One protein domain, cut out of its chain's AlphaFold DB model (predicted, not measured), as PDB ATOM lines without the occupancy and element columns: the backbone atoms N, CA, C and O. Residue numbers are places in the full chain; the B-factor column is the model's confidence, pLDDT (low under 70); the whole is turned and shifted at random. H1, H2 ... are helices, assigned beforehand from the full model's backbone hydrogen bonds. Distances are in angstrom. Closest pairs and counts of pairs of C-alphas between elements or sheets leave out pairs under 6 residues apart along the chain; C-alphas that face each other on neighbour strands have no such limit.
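AT A GLANCE: This is residues 51 to 223 of the 542 residues of an uncharacterized protein of Brachyspira hyodysenteriae (UniProt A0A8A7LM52). Four helical hairpins, H1 with H2, H3 with H4, H5 with H6 and H7 with H8, stack side by side as a short solenoid, giving two layers: H2, H3, H5, H7 and H1, H4, H6, H8. Residues 85 to 90 stick out at one end. The printed part has 173 residues with eight named helices, H1 to H8 in order, and no named strand: all helix. It is compact, with a radius of gyration of the C-alphas of 17.1 A, and elongated, spanning 61 by 39 by 25 A.

IN THESE COORDINATES: After residues 51 to 63, with no named element, find C-alpha 64 at (164.401, 142.670, 211.572); there H1 begins, residues 64 to 80, 24.2 A long. H2, residues 86 to 112, 38.9 A, has a kink of 42 degrees near residue 105. Next come H3, residues 124 to 131, H4, 136 to 147, H5, 155 to 169, 21.5 A, H6, 175 to 189, 22.5 A, H7, 196 to 204, and H8, 209 to 219, ending at C-alpha 219 (197.031, 136.301, 230.296).

HOW THE PARTS SIT: Look at the closest C-alphas of hairpin H3 and H4, Leu 125 and Ile 142, 6.2 A apart; these helices touch and run opposite ways. H3 touches H5 at Met 126 and Ile 157, 6.0 A, the same way at 16 degrees, a shallow tilt. H1 and H2 touch at Val 75 and Glu 99, 6.4 A. H7 and H8 touch at Val 199 and Ile 212, 6.3 A. In H1, H3, H5, H7 and H8 every O i to N i+4 pair is within hydrogen-bond range; H2 has 18 of 23, H4 6 of 8, H6 10 of 11.

THE WHOLE: The C-alphas farthest apart, Glu 86 and Asn 223, are 62.3 A apart. The printed part has no cut; the link H2 to H3 is long. Confidence is under 70 at residues 51 to 52, 81 to 88, 133 to 136, 172 to 177 and 221.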
ATOM      1  N   ILE A  51     189.326 133.571 234.192       61.16
ATOM      2  CA  ILE A  51     189.382 134.482 233.046       61.16
ATOM      3  C   ILE A  51     187.960 134.981 232.776       61.16
ATOM      4  O   ILE A  51     187.199 134.391 232.014       61.16
ATOM      5  N   ILE A  52     187.560 136.067 233.442       60.34
ATOM      6  CA  ILE A  52     186.272 136.722 233.182       60.34
ATOM      7  C   ILE A  52     186.473 137.701 232.024       60.34
ATOM      8  O   ILE A  52     186.617 138.908 232.209       60.34
ATOM      9  N   ARG A  53     186.488 137.158 230.808       73.44
ATOM     10  CA  ARG A  53     186.436 137.919 229.556       73.44
ATOM     11  C   ARG A  53     184.977 137.998 229.113       73.44
ATOM     12  O   ARG A  53     184.305 136.980 228.966       73.44
ATOM     13  N   LYS A  54     184.458 139.216 228.988       81.94
ATOM     14  CA  LYS A  54     183.113 139.489 228.477       81.94
ATOM     15  C   LYS A  54     183.230 140.494 227.354       81.94
ATOM     16  O   LYS A  54     184.133 141.330 227.370       81.94
ATOM     17  N   ASN A  55     182.277 140.427 226.432       93.31
ATOM     18  CA  ASN A  55     182.167 141.411 225.375       93.31
ATOM     19  C   ASN A  55     182.131 142.830 225.966       93.31
ATOM     20  O   ASN A  55     181.309 143.116 226.841       93.31
ATOM     21  N   ILE A  56     183.028 143.704 225.504       94.19
ATOM     22  CA  ILE A  56     183.088 145.106 225.942       94.19
ATOM     23  C   ILE A  56     181.847 145.901 225.515       94.19
ATOM     24  O   ILE A  56     181.546 146.948 226.093       94.19
ATOM     25  N   TYR A  57     181.125 145.413 224.505       95.25
ATOM     26  CA  TYR A  57     179.908 146.030 224.009       95.25
ATOM     27  C   TYR A  57     178.675 145.481 224.740       95.25
ATOM     28  O   TYR A  57     178.523 144.267 224.882       95.25
ATOM     29  N   PRO A  58     177.753 146.356 225.183       93.19
ATOM     30  CA  PRO A  58     176.511 145.924 225.805       93.19
ATOM     31  C   PRO A  58     175.560 145.307 224.774       93.19
ATOM     32  O   PRO A  58     175.593 145.666 223.596       93.19
ATOM     33  N   ILE A  59     174.652 144.443 225.240       94.75
ATOM     34  CA  ILE A  59     173.569 143.904 224.406       94.75
ATOM     35  C   ILE A  59     172.702 145.058 223.892       94.75
ATOM     36  O   ILE A  59     172.162 145.839 224.681       94.75
ATOM     37  N   LYS A  60     172.549 145.146 222.566       95.44
ATOM     38  CA  LYS A  60     171.693 146.131 221.890       95.44
ATOM     39  C   LYS A  60     170.542 145.427 221.188       95.44
ATOM     40  O   LYS A  60     170.748 144.453 220.473       95.44
ATOM     41  N   SER A  61     169.332 145.949 221.361       91.38
ATOM     42  CA  SER A  61     168.186 145.535 220.552       91.38
ATOM     43  C   SER A  61     168.350 146.015 219.113       91.38
ATOM     44  O   SER A  61     168.793 147.142 218.896       91.38
ATOM     45  N   TYR A  62     167.911 145.198 218.164       95.69
ATOM     46  CA  TYR A  62     167.830 145.529 216.746       95.69
ATOM     47  C   TYR A  62     166.511 145.005 216.177       95.69
ATOM     48  O   TYR A  62     165.906 144.067 216.699       95.69
ATOM     49  N   THR A  63     166.052 145.643 215.112       95.56
ATOM     50  CA  THR A  63     164.860 145.264 214.354       95.56
ATOM     51  C   THR A  63     165.210 144.273 213.244       95.56
ATOM     52  O   THR A  63     166.349 144.228 212.772       95.56
ATOM     53  N   GLU A  64     164.223 143.507 212.769       94.44
ATOM     54  CA  GLU A  64     164.401 142.670 211.572       94.44
ATOM     55  C   GLU A  64     164.816 143.508 210.351       94.44
ATOM     56  O   GLU A  64     165.643 143.068 209.562       94.44
ATOM     57  N   GLU A  65     164.334 144.750 210.235       94.31
ATOM     58  CA  GLU A  65     164.733 145.659 209.155       94.31
ATOM     59  C   GLU A  65     166.215 146.056 209.216       94.31
ATOM     60  O   GLU A  65     166.864 146.177 208.179       94.31
ATOM     61  N   GLU A  66     166.764 146.303 210.409       93.88
ATOM     62  CA  GLU A  66     168.192 146.600 210.590       93.88
ATOM     63  C   GLU A  66     169.058 145.383 210.267       93.88
ATOM     64  O   GLU A  66     170.076 145.523 209.584       93.88
ATOM     65  N   LEU A  67     168.615 144.195 210.691       94.69
ATOM     66  CA  LEU A  67     169.258 142.926 210.362       94.69
ATOM     67  C   LEU A  67     169.255 142.675 208.845       94.69
ATOM     68  O   LEU A  67     170.293 142.385 208.249       94.69
ATOM     69  N   ASP A  68     168.110 142.848 208.192       93.94
ATOM     70  CA  ASP A  68     167.988 142.651 206.748       93.94
ATOM     71  C   ASP A  68     168.820 143.671 205.965       93.94
ATOM     72  O   ASP A  68     169.439 143.318 204.960       93.94
ATOM     73  N   LYS A  69     168.923 144.918 206.448       94.00
ATOM     74  CA  LYS A  69     169.801 145.940 205.856       94.00
ATOM     75  C   LYS A  69     171.271 145.539 205.918       94.00
ATOM     76  O   LYS A  69     171.953 145.665 204.900       94.00
ATOM     77  N   ILE A  70     171.776 145.069 207.067       93.62
ATOM     78  CA  ILE A  70     173.194 144.687 207.170       93.62
ATOM     79  C   ILE A  70     173.500 143.468 206.293       93.62
ATOM     80  O   ILE A  70     174.502 143.487 205.577       93.62
ATOM     81  N   LEU A  71     172.618 142.463 206.270       92.06
ATOM     82  CA  LEU A  71     172.777 141.268 205.435       92.06
ATOM     83  C   LEU A  71     172.705 141.603 203.940       92.06
ATOM     84  O   LEU A  71     173.581 141.194 203.179       92.06
ATOM     85  N   LEU A  72     171.722 142.402 203.514       89.56
ATOM     86  CA  LEU A  72     171.588 142.818 202.115       89.56
ATOM     87  C   LEU A  72     172.770 143.677 201.662       89.56
ATOM     88  O   LEU A  72     173.275 143.493 200.557       89.56
ATOM     89  N   PHE A  73     173.253 144.577 202.522       89.31
ATOM     90  CA  PHE A  73     174.465 145.337 202.238       89.31
ATOM     91  C   PHE A  73     175.646 144.394 201.960       89.31
ATOM     92  O   PHE A  73     176.414 144.644 201.031       89.31
ATOM     93  N   ARG A  74     175.805 143.310 202.737       87.00
ATOM     94  CA  ARG A  74     176.886 142.332 202.510       87.00
ATOM     95  C   ARG A  74     176.756 141.659 201.157       87.00
ATOM     96  O   ARG A  74     177.739 141.608 200.424       87.00
ATOM     97  N   VAL A  75     175.552 141.192 200.831       86.81
ATOM     98  CA  VAL A  75     175.258 140.577 199.533       86.81
ATOM     99  C   VAL A  75     175.640 141.536 198.404       86.81
ATOM    100  O   VAL A  75     176.399 141.155 197.519       86.81
ATOM    101  N   ASN A  76     175.226 142.803 198.481       85.62
ATOM    102  CA  ASN A  76     175.548 143.802 197.461       85.62
ATOM    103  C   ASN A  76     177.059 144.053 197.338       85.62
ATOM    104  O   ASN A  76     177.587 144.020 196.230       85.62
ATOM    105  N   LYS A  77     177.777 144.224 198.457       85.00
ATOM    106  CA  LYS A  77     179.234 144.458 198.449       85.00
ATOM    107  C   LYS A  77     180.016 143.277 197.859       85.00
ATOM    108  O   LYS A  77     181.022 143.476 197.189       85.00
ATOM    109  N   LEU A  78     179.556 142.046 198.092       79.56
ATOM    110  CA  LEU A  78     180.120 140.843 197.468       79.56
ATOM    111  C   LEU A  78     179.876 140.805 195.956       79.56
ATOM    112  O   LEU A  78     180.679 140.244 195.219       79.56
ATOM    113  N   LEU A  79     178.766 141.379 195.491       78.88
ATOM    114  CA  LEU A  79     178.397 141.383 194.078       78.88
ATOM    115  C   LEU A  79     179.098 142.490 193.281       78.88
ATOM    116  O   LEU A  79     179.394 142.282 192.106       78.88
ATOM    117  N   GLU A  80     179.445 143.613 193.921       78.06
ATOM    118  CA  GLU A  80     180.204 144.716 193.308       78.06
ATOM    119  C   GLU A  80     181.527 144.254 192.671       78.06
ATOM    120  O   GLU A  80     181.959 144.827 191.670       78.06
ATOM    121  N   SER A  81     182.150 143.182 193.177       68.19
ATOM    122  CA  SER A  81     183.388 142.636 192.602       68.19
ATOM    123  C   SER A  81     183.209 141.897 191.269       68.19
ATOM    124  O   SER A  81     184.208 141.558 190.640       68.19
ATOM    125  N   TYR A  82     181.974 141.611 190.836       67.19
ATOM    126  CA  TYR A  82     181.705 140.829 189.619       67.19
ATOM    127  C   TYR A  82     181.407 141.672 188.365       67.19
ATOM    128  O   TYR A  82     181.302 141.096 187.285       67.19
ATOM    129  N   GLY A  83     181.344 143.006 188.476       60.81
ATOM    130  CA  GLY A  83     181.114 143.920 187.346       60.81
ATOM    131  C   GLY A  83     179.647 144.009 186.885       60.81
ATOM    132  O   GLY A  83     178.859 143.094 187.094       60.81
ATOM    133  N   ASN A  84     179.281 145.135 186.257       58.00
ATOM    134  CA  ASN A  84     177.926 145.447 185.766       58.00
ATOM    135  C   ASN A  84     177.794 145.210 184.246       58.00
ATOM    136  O   ASN A  84     177.358 146.101 183.518       58.00
ATOM    137  N   ASP A  85     178.203 144.044 183.747       58.59
ATOM    138  CA  ASP A  85     178.000 143.712 182.331       58.59
ATOM    139  C   ASP A  85     176.607 143.089 182.135       58.59
ATOM    140  O   ASP A  85     176.249 142.135 182.827       58.59
ATOM    141  N   GLU A  86     175.817 143.605 181.185       58.56
ATOM    142  CA  GLU A  86     174.448 143.138 180.872       58.56
ATOM    143  C   GLU A  86     174.384 141.641 180.477       58.56
ATOM    144  O   GLU A  86     173.327 141.023 180.584       58.56
ATOM    145  N   GLU A  87     175.507 141.010 180.100       59.06
ATOM    146  CA  GLU A  87     175.612 139.553 179.866       59.06
ATOM    147  C   GLU A  87     175.630 138.705 181.159       59.06
ATOM    148  O   GLU A  87     175.513 137.482 181.089       59.06
ATOM    149  N   ASN A  88     175.738 139.322 182.344       67.31
ATOM    150  CA  ASN A  88     175.885 138.636 183.635       67.31
ATOM    151  C   ASN A  88     174.665 138.744 184.571       67.31
ATOM    152  O   ASN A  88     174.752 138.284 185.709       67.31
ATOM    153  N   GLU A  89     173.522 139.300 184.148       75.19
ATOM    154  CA  GLU A  89     172.355 139.477 185.039       75.19
ATOM    155  C   GLU A  89     171.872 138.161 185.676       75.19
ATOM    156  O   GLU A  89     171.581 138.112 186.875       75.19
ATOM    157  N   GLU A  90     171.818 137.077 184.898       79.75
ATOM    158  CA  GLU A  90     171.383 135.764 185.388       79.75
ATOM    159  C   GLU A  90     172.397 135.164 186.380       79.75
ATOM    160  O   GLU A  90     172.007 134.662 187.434       79.75
ATOM    161  N   LEU A  91     173.700 135.328 186.114       79.94
ATOM    162  CA  LEU A  91     174.787 134.897 187.002       79.94
ATOM    163  C   LEU A  91     174.819 135.698 188.313       79.94
ATOM    164  O   LEU A  91     175.033 135.133 189.388       79.94
ATOM    165  N   ILE A  92     174.609 137.016 188.241       80.69
ATOM    166  CA  ILE A  92     174.518 137.897 189.411       80.69
ATOM    167  C   ILE A  92     173.319 137.483 190.262       80.69
ATOM    168  O   ILE A  92     173.454 137.354 191.480       80.69
ATOM    169  N   LYS A  93     172.167 137.207 189.641       83.00
ATOM    170  CA  LYS A  93     170.966 136.739 190.342       83.00
ATOM    171  C   LYS A  93     171.183 135.386 191.022       83.00
ATOM    172  O   LYS A  93     170.838 135.246 192.193       83.00
ATOM    173  N   GLU A  94     171.798 134.420 190.340       84.81
ATOM    174  CA  GLU A  94     172.133 133.112 190.923       84.81
ATOM    175  C   GLU A  94     173.066 133.257 192.139       84.81
ATOM    176  O   GLU A  94     172.788 132.722 193.213       84.81
ATOM    177  N   LYS A  95     174.144 134.044 192.011       83.44
ATOM    178  CA  LYS A  95     175.081 134.311 193.117       83.44
ATOM    179  C   LYS A  95     174.422 135.046 194.279       83.44
ATOM    180  O   LYS A  95     174.706 134.729 195.431       83.44
ATOM    181  N   THR A  96     173.529 135.988 193.983       85.81
ATOM    182  CA  THR A  96     172.741 136.713 194.988       85.81
ATOM    183  C   THR A  96     171.931 135.741 195.838       85.81
ATOM    184  O   THR A  96     171.989 135.807 197.065       85.81
ATOM    185  N   GLU A  97     171.187 134.833 195.205       87.56
ATOM    186  CA  GLU A  97     170.365 133.858 195.927       87.56
ATOM    187  C   GLU A  97     171.230 132.872 196.717       87.56
ATOM    188  O   GLU A  97     170.945 132.616 197.885       87.56
ATOM    189  N   LYS A  98     172.359 132.425 196.155       87.44
ATOM    190  CA  LYS A  98     173.312 131.564 196.868       87.44
ATOM    191  C   LYS A  98     173.894 132.228 198.121       87.44
ATOM    192  O   LYS A  98     174.002 131.586 199.163       87.44
ATOM    193  N   GLU A  99     174.266 133.506 198.053       87.00
ATOM    194  CA  GLU A  99     174.770 134.236 199.225       87.00
ATOM    195  C   GLU A  99     173.661 134.516 200.253       87.00
ATOM    196  O   GLU A  99     173.899 134.402 201.457       87.00
ATOM    197  N   LYS A 100     172.422 134.788 199.819       89.12
ATOM    198  CA  LYS A 100     171.271 134.861 200.738       89.12
ATOM    199  C   LYS A 100     171.028 133.532 201.450       89.12
ATOM    200  O   LYS A 100     170.782 133.533 202.655       89.12
ATOM    201  N   GLU A 101     171.123 132.406 200.742       91.31
ATOM    202  CA  GLU A 101     171.007 131.072 201.341       91.31
ATOM    203  C   GLU A 101     172.114 130.809 202.368       91.31
ATOM    204  O   GLU A 101     171.820 130.304 203.450       91.31
ATOM    205  N   LYS A 102     173.360 131.219 202.090       89.38
ATOM    206  CA  LYS A 102     174.465 131.141 203.063       89.38
ATOM    207  C   LYS A 102     174.232 131.997 204.308       89.38
ATOM    208  O   LYS A 102     174.594 131.586 205.403       89.38
ATOM    209  N   LEU A 103     173.639 133.183 204.161       92.50
ATOM    210  CA  LEU A 103     173.349 134.092 205.279       92.50
ATOM    211  C   LEU A 103     172.091 133.708 206.069       92.50
ATOM    212  O   LEU A 103     171.910 134.180 207.194       92.50
ATOM    213  N   LYS A 104     171.230 132.851 205.516       94.19
ATOM    214  CA  LYS A 104     169.962 132.457 206.138       94.19
ATOM    215  C   LYS A 104     170.134 131.829 207.533       94.19
ATOM    216  O   LYS A 104     169.443 132.293 208.434       94.19
ATOM    217  N   PRO A 105     171.070 130.890 207.783       96.31
ATOM    218  CA  PRO A 105     171.315 130.373 209.132       96.31
ATOM    219  C   PRO A 105     171.695 131.466 210.140       96.31
ATOM    220  O   PRO A 105     171.193 131.476 211.260       96.31
ATOM    221  N   ILE A 106     172.526 132.434 209.733       96.31
ATOM    222  CA  ILE A 106     172.901 133.576 210.582       96.31
ATOM    223  C   ILE A 106     171.667 134.427 210.894       96.31
ATOM    224  O   ILE A 106     171.436 134.777 212.050       96.31
ATOM    225  N   ARG A 107     170.850 134.730 209.877       96.62
ATOM    226  CA  ARG A 107     169.603 135.488 210.034       96.62
ATOM    227  C   ARG A 107     168.639 134.792 210.995       96.62
ATOM    228  O   ARG A 107     168.125 135.432 211.906       96.62
ATOM    229  N   ASP A 108     168.423 133.494 210.810       97.19
ATOM    230  CA  ASP A 108     167.482 132.697 211.600       97.19
ATOM    231  C   ASP A 108     167.893 132.630 213.082       97.19
ATOM    232  O   ASP A 108     167.028 132.625 213.962       97.19
ATOM    233  N   LEU A 109     169.200 132.627 213.382       97.81
ATOM    234  CA  LEU A 109     169.706 132.761 214.752       97.81
ATOM    235  C   LEU A 109     169.486 134.175 215.297       97.81
ATOM    236  O   LEU A 109     168.887 134.331 216.361       97.81
ATOM    237  N   LEU A 110     169.901 135.203 214.551       97.38
ATOM    238  CA  LEU A 110     169.822 136.597 214.996       97.38
ATOM    239  C   LEU A 110     168.379 137.084 215.200       97.38
ATOM    240  O   LEU A 110     168.161 137.947 216.045       97.38
ATOM    241  N   ILE A 111     167.389 136.522 214.502       96.31
ATOM    242  CA  ILE A 111     165.965 136.809 214.755       96.31
ATOM    243  C   ILE A 111     165.504 136.262 216.100       96.31
ATOM    244  O   ILE A 111     164.698 136.899 216.778       96.31
ATOM    245  N   LYS A 112     166.000 135.085 216.498       95.94
ATOM    246  CA  LYS A 112     165.654 134.503 217.796       95.94
ATOM    247  C   LYS A 112     166.237 135.365 218.907       95.94
ATOM    248  O   LYS A 112     165.481 135.893 219.714       95.94
ATOM    249  N   THR A 113     167.567 135.488 218.952       95.44
ATOM    250  CA  THR A 113     168.315 136.377 219.859       95.44
ATOM    251  C   THR A 113     169.757 136.551 219.355       95.44
ATOM    252  O   THR A 113     170.252 135.701 218.619       95.44
ATOM    253  N   ILE A 114     170.483 137.567 219.842       95.88
ATOM    254  CA  ILE A 114     171.918 137.752 219.536       95.88
ATOM    255  C   ILE A 114     172.792 136.549 219.947       95.88
ATOM    256  O   ILE A 114     173.801 136.277 219.305       95.88
ATOM    257  N   ASN A 115     172.373 135.800 220.976       95.62
ATOM    258  CA  ASN A 115     173.090 134.652 221.544       95.62
ATOM    259  C   ASN A 115     172.439 133.308 221.186       95.62
ATOM    260  O   ASN A 115     172.665 132.315 221.870       95.62
ATOM    261  N   ALA A 116     171.576 133.269 220.168       96.88
ATOM    262  CA  ALA A 116     170.972 132.013 219.747       96.88
ATOM    263  C   ALA A 116     172.038 131.082 219.153       96.88
ATOM    264  O   ALA A 116     172.934 131.530 218.435       96.88
ATOM    265  N   GLU A 117     171.881 129.789 219.415       96.44
ATOM    266  CA  GLU A 117     172.724 128.728 218.873       96.44
ATOM    267  C   GLU A 117     171.903 127.785 217.984       96.44
ATOM    268  O   GLU A 117     170.684 127.639 218.158       96.44
ATOM    269  N   ASP A 118     172.566 127.182 216.998       95.12
ATOM    270  CA  ASP A 118     172.017 126.081 216.209       95.12
ATOM    271  C   ASP A 118     172.117 124.735 216.960       95.12
ATOM    272  O   ASP A 118     172.524 124.672 218.121       95.12
ATOM    273  N   GLU A 119     171.708 123.642 216.311       94.06
ATOM    274  CA  GLU A 119     171.719 122.295 216.907       94.06
ATOM    275  C   GLU A 119     173.138 121.778 217.215       94.06
ATOM    276  O   GLU A 119     173.303 120.941 218.104       94.06
ATOM    277  N   ASP A 120     174.159 122.316 216.543       91.38
ATOM    278  CA  ASP A 120     175.577 121.997 216.759       91.38
ATOM    279  C   ASP A 120     176.218 122.908 217.838       91.38
ATOM    280  O   ASP A 120     177.381 122.742 218.241       91.38
ATOM    281  N   GLY A 121     175.455 123.878 218.348       91.81
ATOM    282  CA  GLY A 121     175.910 124.873 219.310       91.81
ATOM    283  C   GLY A 121     176.785 125.965 218.688       91.81
ATOM    284  O   GLY A 121     177.673 126.477 219.374       91.81
ATOM    285  N   ASN A 122     176.604 126.275 217.398       94.06
ATOM    286  CA  ASN A 122     177.211 127.440 216.757       94.06
ATOM    287  C   ASN A 122     176.302 128.656 216.915       94.06
ATOM    288  O   ASN A 122     175.107 128.599 216.620       94.06
ATOM    289  N   ASN A 123     176.885 129.788 217.297       96.25
ATOM    290  CA  ASN A 123     176.188 131.069 217.285       96.25
ATOM    291  C   ASN A 123     176.401 131.823 215.960       96.25
ATOM    292  O   ASN A 123     177.214 131.446 215.109       96.25
ATOM    293  N   ALA A 124     175.683 132.936 215.796       96.31
ATOM    294  CA  ALA A 124     175.764 133.775 214.601       96.31
ATOM    295  C   ALA A 124     177.195 134.252 214.277       96.31
ATOM    296  O   ALA A 124     177.558 134.332 213.103       96.31
ATOM    297  N   LEU A 125     178.021 134.530 215.295       96.50
ATOM    298  CA  LEU A 125     179.417 134.937 215.108       96.50
ATOM    299  C   LEU A 125     180.281 133.788 214.578       96.50
ATOM    300  O   LEU A 125     181.045 134.002 213.642       96.50
ATOM    301  N   MET A 126     180.145 132.575 215.120       94.94
ATOM    302  CA  MET A 126     180.883 131.399 214.639       94.94
ATOM    303  C   MET A 126     180.562 131.101 213.170       94.94
ATOM    304  O   MET A 126     181.468 130.840 212.377       94.94
ATOM    305  N   LEU A 127     179.286 131.207 212.782       93.75
ATOM    306  CA  LEU A 127     178.866 131.057 211.388       93.75
ATOM    307  C   LEU A 127     179.410 132.186 210.499       93.75
ATOM    308  O   LEU A 127     179.903 131.916 209.406       93.75
ATOM    309  N   ALA A 128     179.387 133.437 210.970       92.88
ATOM    310  CA  ALA A 128     179.952 134.566 210.233       92.88
ATOM    311  C   ALA A 128     181.470 134.418 210.018       92.88
ATOM    312  O   ALA A 128     181.949 134.658 208.912       92.88
ATOM    313  N   ILE A 129     182.214 133.963 211.036       91.12
ATOM    314  CA  ILE A 129     183.648 133.647 210.932       91.12
ATOM    315  C   ILE A 129     183.865 132.535 209.902       91.12
ATOM    316  O   ILE A 129     184.653 132.708 208.975       91.12
ATOM    317  N   LYS A 130     183.114 131.431 210.006       88.44
ATOM    318  CA  LYS A 130     183.176 130.312 209.058       88.44
ATOM    319  C   LYS A 130     182.952 130.753 207.614       88.44
ATOM    320  O   LYS A 130     183.686 130.325 206.736       88.44
ATOM    321  N   TYR A 131     181.950 131.589 207.349       85.44
ATOM    322  CA  TYR A 131     181.645 132.035 205.983       85.44
ATOM    323  C   TYR A 131     182.575 133.148 205.491       85.44
ATOM    324  O   TYR A 131     182.759 133.308 204.283       85.44
ATOM    325  N   SER A 132     183.230 133.875 206.401       78.81
ATOM    326  CA  SER A 132     184.226 134.886 206.043       78.81
ATOM    327  C   SER A 132     185.480 134.296 205.389       78.81
ATOM    328  O   SER A 132     186.327 135.039 204.896       78.81
ATOM    329  N   THR A 133     185.643 132.965 205.345       67.25
ATOM    330  CA  THR A 133     186.774 132.323 204.648       67.25
ATOM    331  C   THR A 133     186.738 132.580 203.158       67.25
ATOM    332  O   THR A 133     187.766 132.508 202.503       67.25
ATOM    333  N   ASP A 134     185.591 132.908 202.587       64.31
ATOM    334  CA  ASP A 134     185.509 133.109 201.144       64.31
ATOM    335  C   ASP A 134     185.675 134.588 200.768       64.31
ATOM    336  O   ASP A 134     185.954 134.900 199.613       64.31
ATOM    337  N   SER A 135     185.523 135.515 201.727       67.44
ATOM    338  CA  SER A 135     185.575 136.956 201.468       67.44
ATOM    339  C   SER A 135     185.657 137.799 202.745       67.44
ATOM    340  O   SER A 135     184.916 137.577 203.704       67.44
ATOM    341  N   ILE A 136     186.456 138.871 202.716       66.25
ATOM    342  CA  ILE A 136     186.539 139.865 203.800       66.25
ATOM    343  C   ILE A 136     185.260 140.702 203.973       66.25
ATOM    344  O   ILE A 136     185.085 141.417 204.959       66.25
ATOM    345  N   VAL A 137     184.311 140.600 203.038       76.31
ATOM    346  CA  VAL A 137     183.040 141.341 203.074       76.31
ATOM    347  C   VAL A 137     182.243 141.077 204.357       76.31
ATOM    348  O   VAL A 137     181.493 141.953 204.800       76.31
ATOM    349  N   TYR A 138     182.469 139.927 204.994       84.25
ATOM    350  CA  TYR A 138     181.856 139.515 206.254       84.25
ATOM    351  C   TYR A 138     182.425 140.215 207.503       84.25
ATOM    352  O   TYR A 138     181.791 140.156 208.555       84.25
ATOM    353  N   TYR A 139     183.552 140.932 207.414       85.75
ATOM    354  CA  TYR A 139     184.151 141.621 208.567       85.75
ATOM    355  C   TYR A 139     183.204 142.624 209.232       85.75
ATOM    356  O   TYR A 139     183.085 142.660 210.453       85.75
ATOM    357  N   ASP A 140     182.470 143.396 208.433       88.19
ATOM    358  CA  ASP A 140     181.506 144.363 208.961       88.19
ATOM    359  C   ASP A 140     180.310 143.667 209.637       88.19
ATOM    360  O   ASP A 140     179.744 144.209 210.580       88.19
ATOM    361  N   LEU A 141     179.936 142.457 209.189       92.81
ATOM    362  CA  LEU A 141     178.908 141.651 209.856       92.81
ATOM    363  C   LEU A 141     179.428 141.119 211.196       92.81
ATOM    364  O   LEU A 141     178.720 141.209 212.193       92.81
ATOM    365  N   ILE A 142     180.671 140.633 211.241       94.19
ATOM    366  CA  ILE A 142     181.336 140.216 212.483       94.19
ATOM    367  C   ILE A 142     181.384 141.380 213.479       94.19
ATOM    368  O   ILE A 142     180.953 141.225 214.621       94.19
ATOM    369  N   LYS A 143     181.832 142.563 213.037       93.88
ATOM    370  CA  LYS A 143     181.825 143.784 213.856       93.88
ATOM    371  C   LYS A 143     180.438 144.110 214.368       93.88
ATOM    372  O   LYS A 143     180.277 144.300 215.568       93.88
ATOM    373  N   TRP A 144     179.446 144.114 213.482       96.00
ATOM    374  CA  TRP A 144     178.068 144.397 213.851       96.00
ATOM    375  C   TRP A 144     177.570 143.425 214.928       96.00
ATOM    376  O   TRP A 144     177.082 143.877 215.958       96.00
ATOM    377  N   ILE A 145     177.767 142.112 214.762       97.12
ATOM    378  CA  ILE A 145     177.349 141.099 215.748       97.12
ATOM    379  C   ILE A 145     178.029 141.343 217.107       97.12
ATOM    380  O   ILE A 145     177.373 141.325 218.151       97.12
ATOM    381  N   VAL A 146     179.334 141.630 217.103       97.31
ATOM    382  CA  VAL A 146     180.109 141.927 218.317       97.31
ATOM    383  C   VAL A 146     179.622 143.207 218.999       97.31
ATOM    384  O   VAL A 146     179.371 143.202 220.201       97.31
ATOM    385  N   GLU A 147     179.404 144.283 218.245       97.06
ATOM    386  CA  GLU A 147     178.938 145.576 218.762       97.06
ATOM    387  C   GLU A 147     177.491 145.555 219.278       97.06
ATOM    388  O   GLU A 147     177.085 146.492 219.980       97.06
ATOM    389  N   HIS A 148     176.720 144.517 218.936       97.25
ATOM    390  CA  HIS A 148     175.379 144.250 219.472       97.25
ATOM    391  C   HIS A 148     175.398 143.358 220.718       97.25
ATOM    392  O   HIS A 148     174.337 142.999 221.232       97.25
ATOM    393  N   GLY A 149     176.588 143.068 221.246       96.00
ATOM    394  CA  GLY A 149     176.770 142.452 222.554       96.00
ATOM    395  C   GLY A 149     176.572 140.945 222.557       96.00
ATOM    396  O   GLY A 149     176.080 140.409 223.550       96.00
ATOM    397  N   ILE A 150     176.940 140.253 221.470       96.69
ATOM    398  CA  ILE A 150     177.024 138.788 221.505       96.69
ATOM    399  C   ILE A 150     177.925 138.331 222.661       96.69
ATOM    400  O   ILE A 150     178.932 138.972 222.968       96.69
ATOM    401  N   ASP A 151     177.572 137.226 223.303       93.88
ATOM    402  CA  ASP A 151     178.388 136.615 224.336       93.88
ATOM    403  C   ASP A 151     179.684 136.062 223.731       93.88
ATOM    404  O   ASP A 151     179.667 135.216 222.837       93.88
ATOM    405  N   LEU A 152     180.814 136.563 224.230       94.31
ATOM    406  CA  LEU A 152     182.153 136.161 223.808       94.31
ATOM    407  C   LEU A 152     182.850 135.238 224.822       94.31
ATOM    408  O   LEU A 152     184.046 134.982 224.691       94.31
ATOM    409  N   SER A 153     182.122 134.747 225.830       90.19
ATOM    410  CA  SER A 153     182.672 133.890 226.888       90.19
ATOM    411  C   SER A 153     182.829 132.417 226.492       90.19
ATOM    412  O   SER A 153     183.477 131.651 227.200       90.19
ATOM    413  N   SER A 154     182.248 132.003 225.363       88.25
ATOM    414  CA  SER A 154     182.308 130.615 224.903       88.25
ATOM    415  C   SER A 154     183.678 130.260 224.318       88.25
ATOM    416  O   SER A 154     184.106 130.838 223.316       88.25
ATOM    417  N   GLU A 155     184.311 129.214 224.862       86.06
ATOM    418  CA  GLU A 155     185.568 128.644 224.342       86.06
ATOM    419  C   GLU A 155     185.488 128.231 222.863       86.06
ATOM    420  O   GLU A 155     186.494 128.173 222.156       86.06
ATOM    421  N   LYS A 156     184.287 127.902 222.370       90.62
ATOM    422  CA  LYS A 156     184.094 127.475 220.979       90.62
ATOM    423  C   LYS A 156     184.385 128.599 219.982       90.62
ATOM    424  O   LYS A 156     184.735 128.302 218.839       90.62
ATOM    425  N   ILE A 157     184.244 129.869 220.380       92.56
ATOM    426  CA  ILE A 157     184.425 131.006 219.467       92.56
ATOM    427  C   ILE A 157     185.895 131.106 219.073       92.56
ATOM    428  O   ILE A 157     186.195 131.177 217.882       92.56
ATOM    429  N   PHE A 158     186.809 131.041 220.048       91.06
ATOM    430  CA  PHE A 158     188.240 131.104 219.766       91.06
ATOM    431  C   PHE A 158     188.711 129.892 218.957       91.06
ATOM    432  O   PHE A 158     189.398 130.066 217.957       91.06
ATOM    433  N   LYS A 159     188.255 128.679 219.299       89.94
ATOM    434  CA  LYS A 159     188.544 127.455 218.524       89.94
ATOM    435  C   LYS A 159     188.068 127.555 217.069       89.94
ATOM    436  O   LYS A 159     188.767 127.140 216.149       89.94
ATOM    437  N   THR A 160     186.883 128.129 216.850       90.81
ATOM    438  CA  THR A 160     186.355 128.393 215.502       90.81
ATOM    439  C   THR A 160     187.246 129.387 214.759       90.81
ATOM    440  O   THR A 160     187.650 129.138 213.624       90.81
ATOM    441  N   LEU A 161     187.584 130.499 215.411       89.62
ATOM    442  CA  LEU A 161     188.438 131.549 214.866       89.62
ATOM    443  C   LEU A 161     189.830 131.026 214.491       89.62
ATOM    444  O   LEU A 161     190.285 131.273 213.375       89.62
ATOM    445  N   SER A 162     190.485 130.285 215.387       85.62
ATOM    446  CA  SER A 162     191.838 129.756 215.193       85.62
ATOM    447  C   SER A 162     191.893 128.718 214.070       85.62
ATOM    448  O   SER A 162     192.798 128.769 213.235       85.62
ATOM    449  N   TYR A 163     190.886 127.842 213.976       87.12
ATOM    450  CA  TYR A 163     190.764 126.871 212.888       87.12
ATOM    451  C   TYR A 163     190.718 127.551 211.511       87.12
ATOM    452  O   TYR A 163     191.499 127.216 210.616       87.12
ATOM    453  N   TYR A 164     189.840 128.544 211.336       84.44
ATOM    454  CA  TYR A 164     189.710 129.239 210.052       84.44
ATOM    455  C   TYR A 164     190.881 130.182 209.759       84.44
ATOM    456  O   TYR A 164     191.292 130.300 208.602       84.44
ATOM    457  N   TYR A 165     191.476 130.780 210.793       81.44
ATOM    458  CA  TYR A 165     192.724 131.531 210.677       81.44
ATOM    459  C   TYR A 165     193.853 130.660 210.096       81.44
ATOM    460  O   TYR A 165     194.513 131.064 209.134       81.44
ATOM    461  N   TYR A 166     194.025 129.432 210.597       79.69
ATOM    462  CA  TYR A 166     195.027 128.489 210.088       79.69
ATOM    463  C   TYR A 166     194.780 128.084 208.624       79.69
ATOM    464  O   TYR A 166     195.701 128.115 207.798       79.69
ATOM    465  N   LEU A 167     193.531 127.761 208.263       80.06
ATOM    466  CA  LEU A 167     193.171 127.430 206.876       80.06
ATOM    467  C   LEU A 167     193.484 128.578 205.909       80.06
ATOM    468  O   LEU A 167     193.946 128.350 204.791       80.06
ATOM    469  N   LYS A 168     193.268 129.826 206.335       75.25
ATOM    470  CA  LYS A 168     193.580 130.999 205.516       75.25
ATOM    471  C   LYS A 168     195.066 131.243 205.367       75.25
ATOM    472  O   LYS A 168     195.523 131.498 204.252       75.25
ATOM    473  N   LYS A 169     195.810 131.124 206.464       72.56
ATOM    474  CA  LYS A 169     197.265 131.298 206.478       72.56
ATOM    475  C   LYS A 169     197.980 130.334 205.528       72.56
ATOM    476  O   LYS A 169     198.974 130.711 204.919       72.56
ATOM    477  N   THR A 170     197.459 129.118 205.383       70.88
ATOM    478  CA  THR A 170     198.023 128.080 204.505       70.88
ATOM    479  C   THR A 170     197.527 128.156 203.054       70.88
ATOM    480  O   THR A 170     198.053 127.454 202.189       70.88
ATOM    481  N   SER A 171     196.549 129.017 202.748       71.25
ATOM    482  CA  SER A 171     196.060 129.228 201.379       71.25
ATOM    483  C   SER A 171     197.008 130.124 200.560       71.25
ATOM    484  O   SER A 171     197.609 131.055 201.091       71.25
ATOM    485  N   TYR A 172     197.125 129.873 199.248       56.41
ATOM    486  CA  TYR A 172     198.000 130.626 198.325       56.41
ATOM    487  C   TYR A 172     197.627 132.113 198.161       56.41
ATOM    488  O   TYR A 172     198.372 132.868 197.536       56.41
ATOM    489  N   ASP A 173     196.488 132.544 198.703       59.44
ATOM    490  CA  ASP A 173     195.955 133.888 198.508       59.44
ATOM    491  C   ASP A 173     196.368 134.810 199.670       59.44
ATOM    492  O   ASP A 173     195.675 134.954 200.681       59.44
ATOM    493  N   HIS A 174     197.558 135.408 199.547       49.81
ATOM    494  CA  HIS A 174     198.205 136.226 200.587       49.81
ATOM    495  C   HIS A 174     197.409 137.463 201.031       49.81
ATOM    496  O   HIS A 174     197.693 138.014 202.093       49.81
ATOM    497  N   ILE A 175     196.411 137.902 200.259       48.62
ATOM    498  CA  ILE A 175     195.588 139.073 200.598       48.62
ATOM    499  C   ILE A 175     194.692 138.773 201.816       48.62
ATOM    500  O   ILE A 175     194.471 139.651 202.646       48.62
ATOM    501  N   GLY A 176     194.278 137.511 202.008       56.94
ATOM    502  CA  GLY A 176     193.364 137.121 203.087       56.94
ATOM    503  C   GLY A 176     193.988 136.965 204.480       56.94
ATOM    504  O   GLY A 176     193.248 136.941 205.458       56.94
ATOM    505  N   SER A 177     195.316 136.853 204.618       63.16
ATOM    506  CA  SER A 177     195.959 136.559 205.916       63.16
ATOM    507  C   SER A 177     196.051 137.781 206.835       63.16
ATOM    508  O   SER A 177     195.813 137.676 208.042       63.16
ATOM    509  N   LYS A 178     196.345 138.958 206.271       70.38
ATOM    510  CA  LYS A 178     196.409 140.216 207.027       70.38
ATOM    511  C   LYS A 178     195.031 140.619 207.544       70.38
ATOM    512  O   LYS A 178     194.873 140.933 208.716       70.38
ATOM    513  N   GLU A 179     194.027 140.535 206.685       71.19
ATOM    514  CA  GLU A 179     192.663 140.948 207.012       71.19
ATOM    515  C   GLU A 179     192.007 139.996 208.027       71.19
ATOM    516  O   GLU A 179     191.262 140.431 208.901       71.19
ATOM    517  N   TYR A 180     192.340 138.700 207.991       76.56
ATOM    518  CA  TYR A 180     191.952 137.767 209.052       76.56
ATOM    519  C   TYR A 180     192.630 138.069 210.387       76.56
ATOM    520  O   TYR A 180     192.014 137.903 211.438       76.56
ATOM    521  N   SER A 181     193.876 138.542 210.358       80.31
ATOM    522  CA  SER A 181     194.560 138.984 211.574       80.31
ATOM    523  C   SER A 181     193.823 140.172 212.205       80.31
ATOM    524  O   SER A 181     193.647 140.190 213.420       80.31
ATOM    525  N   ASP A 182     193.266 141.090 211.402       84.75
ATOM    526  CA  ASP A 182     192.432 142.198 211.899       84.75
ATOM    527  C   ASP A 182     191.145 141.712 212.595       84.75
ATOM    528  O   ASP A 182     190.684 142.341 213.552       84.75
ATOM    529  N   ILE A 183     190.563 140.588 212.154       87.50
ATOM    530  CA  ILE A 183     189.436 139.934 212.845       87.50
ATOM    531  C   ILE A 183     189.885 139.408 214.206       87.50
ATOM    532  O   ILE A 183     189.207 139.644 215.207       87.50
ATOM    533  N   VAL A 184     191.028 138.718 214.245       89.06
ATOM    534  CA  VAL A 184     191.571 138.151 215.484       89.06
ATOM    535  C   VAL A 184     191.880 139.254 216.493       89.06
ATOM    536  O   VAL A 184     191.397 139.189 217.624       89.06
ATOM    537  N   TYR A 185     192.586 140.309 216.080       90.94
ATOM    538  CA  TYR A 185     192.855 141.472 216.928       90.94
ATOM    539  C   TYR A 185     191.572 142.111 217.444       90.94
ATOM    540  O   TYR A 185     191.446 142.347 218.644       90.94
ATOM    541  N   TYR A 186     190.601 142.330 216.556       92.94
ATOM    542  CA  TYR A 186     189.333 142.939 216.931       92.94
ATOM    543  C   TYR A 186     188.577 142.113 217.980       92.94
ATOM    544  O   TYR A 186     188.056 142.680 218.940       92.94
ATOM    545  N   LEU A 187     188.524 140.785 217.838       93.81
ATOM    546  CA  LEU A 187     187.852 139.911 218.806       93.81
ATOM    547  C   LEU A 187     188.600 139.843 220.144       93.81
ATOM    548  O   LEU A 187     187.956 139.883 221.195       93.81
ATOM    549  N   ILE A 188     189.937 139.811 220.122       92.94
ATOM    550  CA  ILE A 188     190.773 139.898 221.330       92.94
ATOM    551  C   ILE A 188     190.502 141.208 222.079       92.94
ATOM    552  O   ILE A 188     190.231 141.185 223.283       92.94
ATOM    553  N   ASP A 189     190.513 142.337 221.365       93.25
ATOM    554  CA  ASP A 189     190.236 143.664 221.925       93.25
ATOM    555  C   ASP A 189     188.789 143.806 222.407       93.25
ATOM    556  O   ASP A 189     188.523 144.518 223.374       93.25
ATOM    557  N   SER A 190     187.859 143.075 221.788       95.25
ATOM    558  CA  SER A 190     186.450 143.044 222.188       95.25
ATOM    559  C   SER A 190     186.174 142.163 223.408       95.25
ATOM    560  O   SER A 190     185.044 142.150 223.891       95.25
ATOM    561  N   GLY A 191     187.176 141.451 223.933       92.38
ATOM    562  CA  GLY A 191     187.035 140.643 225.145       92.38
ATOM    563  C   GLY A 191     186.568 139.211 224.894       92.38
ATOM    564  O   GLY A 191     185.825 138.672 225.714       92.38
ATOM    565  N   ILE A 192     186.994 138.592 223.788       93.31
ATOM    566  CA  ILE A 192     186.841 137.145 223.593       93.31
ATOM    567  C   ILE A 192     187.563 136.352 224.684       93.31
ATOM    568  O   ILE A 192     188.660 136.719 225.112       93.31
ATOM    569  N   TYR A 193     186.923 135.283 225.156       91.50
ATOM    570  CA  TYR A 193     187.552 134.314 226.042       91.50
ATOM    571  C   TYR A 193     188.563 133.462 225.273       91.50
ATOM    572  O   TYR A 193     188.269 132.967 224.185       91.50
ATOM    573  N   PHE A 194     189.734 133.281 225.873       91.31
ATOM    574  CA  PHE A 194     190.759 132.325 225.474       91.31
ATOM    575  C   PHE A 194     191.632 131.997 226.688       91.31
ATOM    576  O   PHE A 194     191.641 132.755 227.666       91.31
ATOM    577  N   ASP A 195     192.381 130.901 226.622       89.88
ATOM    578  CA  ASP A 195     193.292 130.463 227.682       89.88
ATOM    579  C   ASP A 195     194.702 130.096 227.162       89.88
ATOM    580  O   ASP A 195     195.068 130.340 226.011       89.88
ATOM    581  N   TYR A 196     195.542 129.525 228.029       89.62
ATOM    582  CA  TYR A 196     196.894 129.087 227.662       89.62
ATOM    583  C   TYR A 196     196.920 127.902 226.687       89.62
ATOM    584  O   TYR A 196     197.918 127.712 225.990       89.62
ATOM    585  N   LYS A 197     195.850 127.105 226.614       90.12
ATOM    586  CA  LYS A 197     195.732 126.025 225.631       90.12
ATOM    587  C   LYS A 197     195.497 126.609 224.243       90.12
ATOM    588  O   LYS A 197     196.131 126.169 223.293       90.12
ATOM    589  N   ASP A 198     194.672 127.646 224.147       91.38
ATOM    590  CA  ASP A 198     194.472 128.389 222.902       91.38
ATOM    591  C   ASP A 198     195.777 129.043 222.400       91.38
ATOM    592  O   ASP A 198     196.063 129.035 221.200       91.38
ATOM    593  N   VAL A 199     196.607 129.564 223.314       92.69
ATOM    594  CA  VAL A 199     197.961 130.056 222.987       92.69
ATOM    595  C   VAL A 199     198.845 128.928 222.457       92.69
ATOM    596  O   VAL A 199     199.486 129.090 221.417       92.69
ATOM    597  N   TYR A 200     198.867 127.783 223.142       91.94
ATOM    598  CA  TYR A 200     199.627 126.611 222.711       91.94
ATOM    599  C   TYR A 200     199.217 126.149 221.305       91.94
ATOM    600  O   TYR A 200     200.078 125.947 220.446       91.94
ATOM    601  N   ASP A 201     197.913 126.059 221.036       90.00
ATOM    602  CA  ASP A 201     197.383 125.654 219.733       90.00
ATOM    603  C   ASP A 201     197.814 126.627 218.620       90.00
ATOM    604  O   ASP A 201     198.147 126.195 217.513       90.00
ATOM    605  N   LEU A 202     197.878 127.937 218.894       89.31
ATOM    606  CA  LEU A 202     198.446 128.900 217.945       89.31
ATOM    607  C   LEU A 202     199.948 128.699 217.744       89.31
ATOM    608  O   LEU A 202     200.400 128.718 216.602       89.31
ATOM    609  N   MET A 203     200.723 128.486 218.810       91.00
ATOM    610  CA  MET A 203     202.174 128.280 218.710       91.00
ATOM    611  C   MET A 203     202.528 127.055 217.856       91.00
ATOM    612  O   MET A 203     203.418 127.143 217.013       91.00
ATOM    613  N   VAL A 204     201.809 125.939 218.030       88.00
ATOM    614  CA  VAL A 204     202.011 124.695 217.258       88.00
ATOM    615  C   VAL A 204     201.696 124.886 215.774       88.00
ATOM    616  O   VAL A 204     202.362 124.317 214.911       88.00
ATOM    617  N   ASN A 205     200.700 125.711 215.459       83.94
ATOM    618  CA  ASN A 205     200.275 125.986 214.088       83.94
ATOM    619  C   ASN A 205     201.061 127.135 213.425       83.94
ATOM    620  O   ASN A 205     200.604 127.695 212.423       83.94
ATOM    621  N   ASN A 206     202.229 127.494 213.975       77.62
ATOM    622  CA  ASN A 206     203.035 128.643 213.558       77.62
ATOM    623  C   ASN A 206     202.204 129.931 213.501       77.62
ATOM    624  O   ASN A 206     202.207 130.619 212.483       77.62
ATOM    625  N   GLY A 207     201.424 130.233 214.541       79.38
ATOM    626  CA  GLY A 207     200.611 131.446 214.665       79.38
ATOM    627  C   GLY A 207     201.431 132.735 214.557       79.38
ATOM    628  O   GLY A 207     202.657 132.718 214.586       79.38
ATOM    629  N   ASP A 208     200.761 133.868 214.361       84.25
ATOM    630  CA  ASP A 208     201.426 135.177 214.361       84.25
ATOM    631  C   ASP A 208     201.954 135.514 215.769       84.25
ATOM    632  O   ASP A 208     201.186 135.531 216.737       84.25
ATOM    633  N   SER A 209     203.261 135.770 215.879       87.44
ATOM    634  CA  SER A 209     203.939 136.084 217.140       87.44
ATOM    635  C   SER A 209     203.359 137.314 217.839       87.44
ATOM    636  O   SER A 209     203.305 137.333 219.070       87.44
ATOM    637  N   ASP A 210     202.874 138.315 217.099       89.94
ATOM    638  CA  ASP A 210     202.277 139.518 217.690       89.94
ATOM    639  C   ASP A 210     200.908 139.210 218.323       89.94
ATOM    640  O   ASP A 210     200.584 139.719 219.400       89.94
ATOM    641  N   ILE A 211     200.129 138.309 217.708       89.69
ATOM    642  CA  ILE A 211     198.862 137.817 218.272       89.69
ATOM    643  C   ILE A 211     199.137 137.015 219.547       89.69
ATOM    644  O   ILE A 211     198.505 137.271 220.574       89.69
ATOM    645  N   ILE A 212     200.101 136.088 219.499       92.69
ATOM    646  CA  ILE A 212     200.512 135.282 220.658       92.69
ATOM    647  C   ILE A 212     200.950 136.200 221.799       92.69
ATOM    648  O   ILE A 212     200.456 136.069 222.917       92.69
ATOM    649  N   LYS A 213     201.811 137.183 221.519       91.38
ATOM    650  CA  LYS A 213     202.276 138.146 222.518       91.38
ATOM    651  C   LYS A 213     201.124 138.935 223.134       91.38
ATOM    652  O   LYS A 213     201.051 139.037 224.351       91.38
ATOM    653  N   LYS A 214     200.185 139.429 222.326       91.69
ATOM    654  CA  LYS A 214     199.008 140.151 222.831       91.69
ATOM    655  C   LYS A 214     198.123 139.269 223.717       91.69
ATOM    656  O   LYS A 214     197.620 139.736 224.738       91.69
ATOM    657  N   MET A 215     197.919 138.007 223.337       92.38
ATOM    658  CA  MET A 215     197.192 137.039 224.164       92.38
ATOM    659  C   MET A 215     197.915 136.784 225.485       92.38
ATOM    660  O   MET A 215     197.283 136.750 226.536       92.38
ATOM    661  N   LEU A 216     199.237 136.655 225.444       92.50
ATOM    662  CA  LEU A 216     200.065 136.466 226.625       92.50
ATOM    663  C   LEU A 216     200.054 137.692 227.543       92.50
ATOM    664  O   LEU A 216     199.791 137.523 228.725       92.50
ATOM    665  N   ASP A 217     200.198 138.911 227.017       89.94
ATOM    666  CA  ASP A 217     200.085 140.161 227.790       89.94
ATOM    667  C   ASP A 217     198.738 140.248 228.525       89.94
ATOM    668  O   ASP A 217     198.648 140.711 229.659       89.94
ATOM    669  N   ILE A 218     197.679 139.758 227.880       88.50
ATOM    670  CA  ILE A 218     196.352 139.619 228.475       88.50
ATOM    671  C   ILE A 218     196.334 138.560 229.581       88.50
ATOM    672  O   ILE A 218     195.674 138.767 230.600       88.50
ATOM    673  N   LEU A 219     196.994 137.422 229.364       87.94
ATOM    674  CA  LEU A 219     197.031 136.301 230.296       87.94
ATOM    675  C   LEU A 219     198.023 136.504 231.454       87.94
ATOM    676  O   LEU A 219     197.929 135.787 232.444       87.94
ATOM    677  N   TYR A 220     198.933 137.476 231.367       79.62
ATOM    678  CA  TYR A 220     200.029 137.686 232.320       79.62
ATOM    679  C   TYR A 220     199.563 137.823 233.780       79.62
ATOM    680  O   TYR A 220     200.198 137.298 234.694       79.62
ATOM    681  N   ASP A 221     198.419 138.476 234.006       66.88
ATOM    682  CA  ASP A 221     197.850 138.670 235.348       66.88
ATOM    683  C   ASP A 221     197.132 137.425 235.907       66.88
ATOM    684  O   ASP A 221     196.741 137.394 237.081       66.88
ATOM    685  N   TYR A 222     196.956 136.385 235.090       73.06
ATOM    686  CA  TYR A 222     196.295 135.146 235.480       73.06
ATOM    687  C   TYR A 222     197.288 134.152 236.078       73.06
ATOM    688  O   TYR A 222     198.494 134.189 235.838       73.06
ATOM    689  N   ASN A 223     196.783 133.268 236.936       71.88
ATOM    690  CA  ASN A 223     197.640 132.393 237.719       71.88
ATOM    691  C   ASN A 223     198.220 131.249 236.866       71.88
ATOM    692  O   ASN A 223     197.651 130.158 236.828       71.88
TER     693      ASN A 223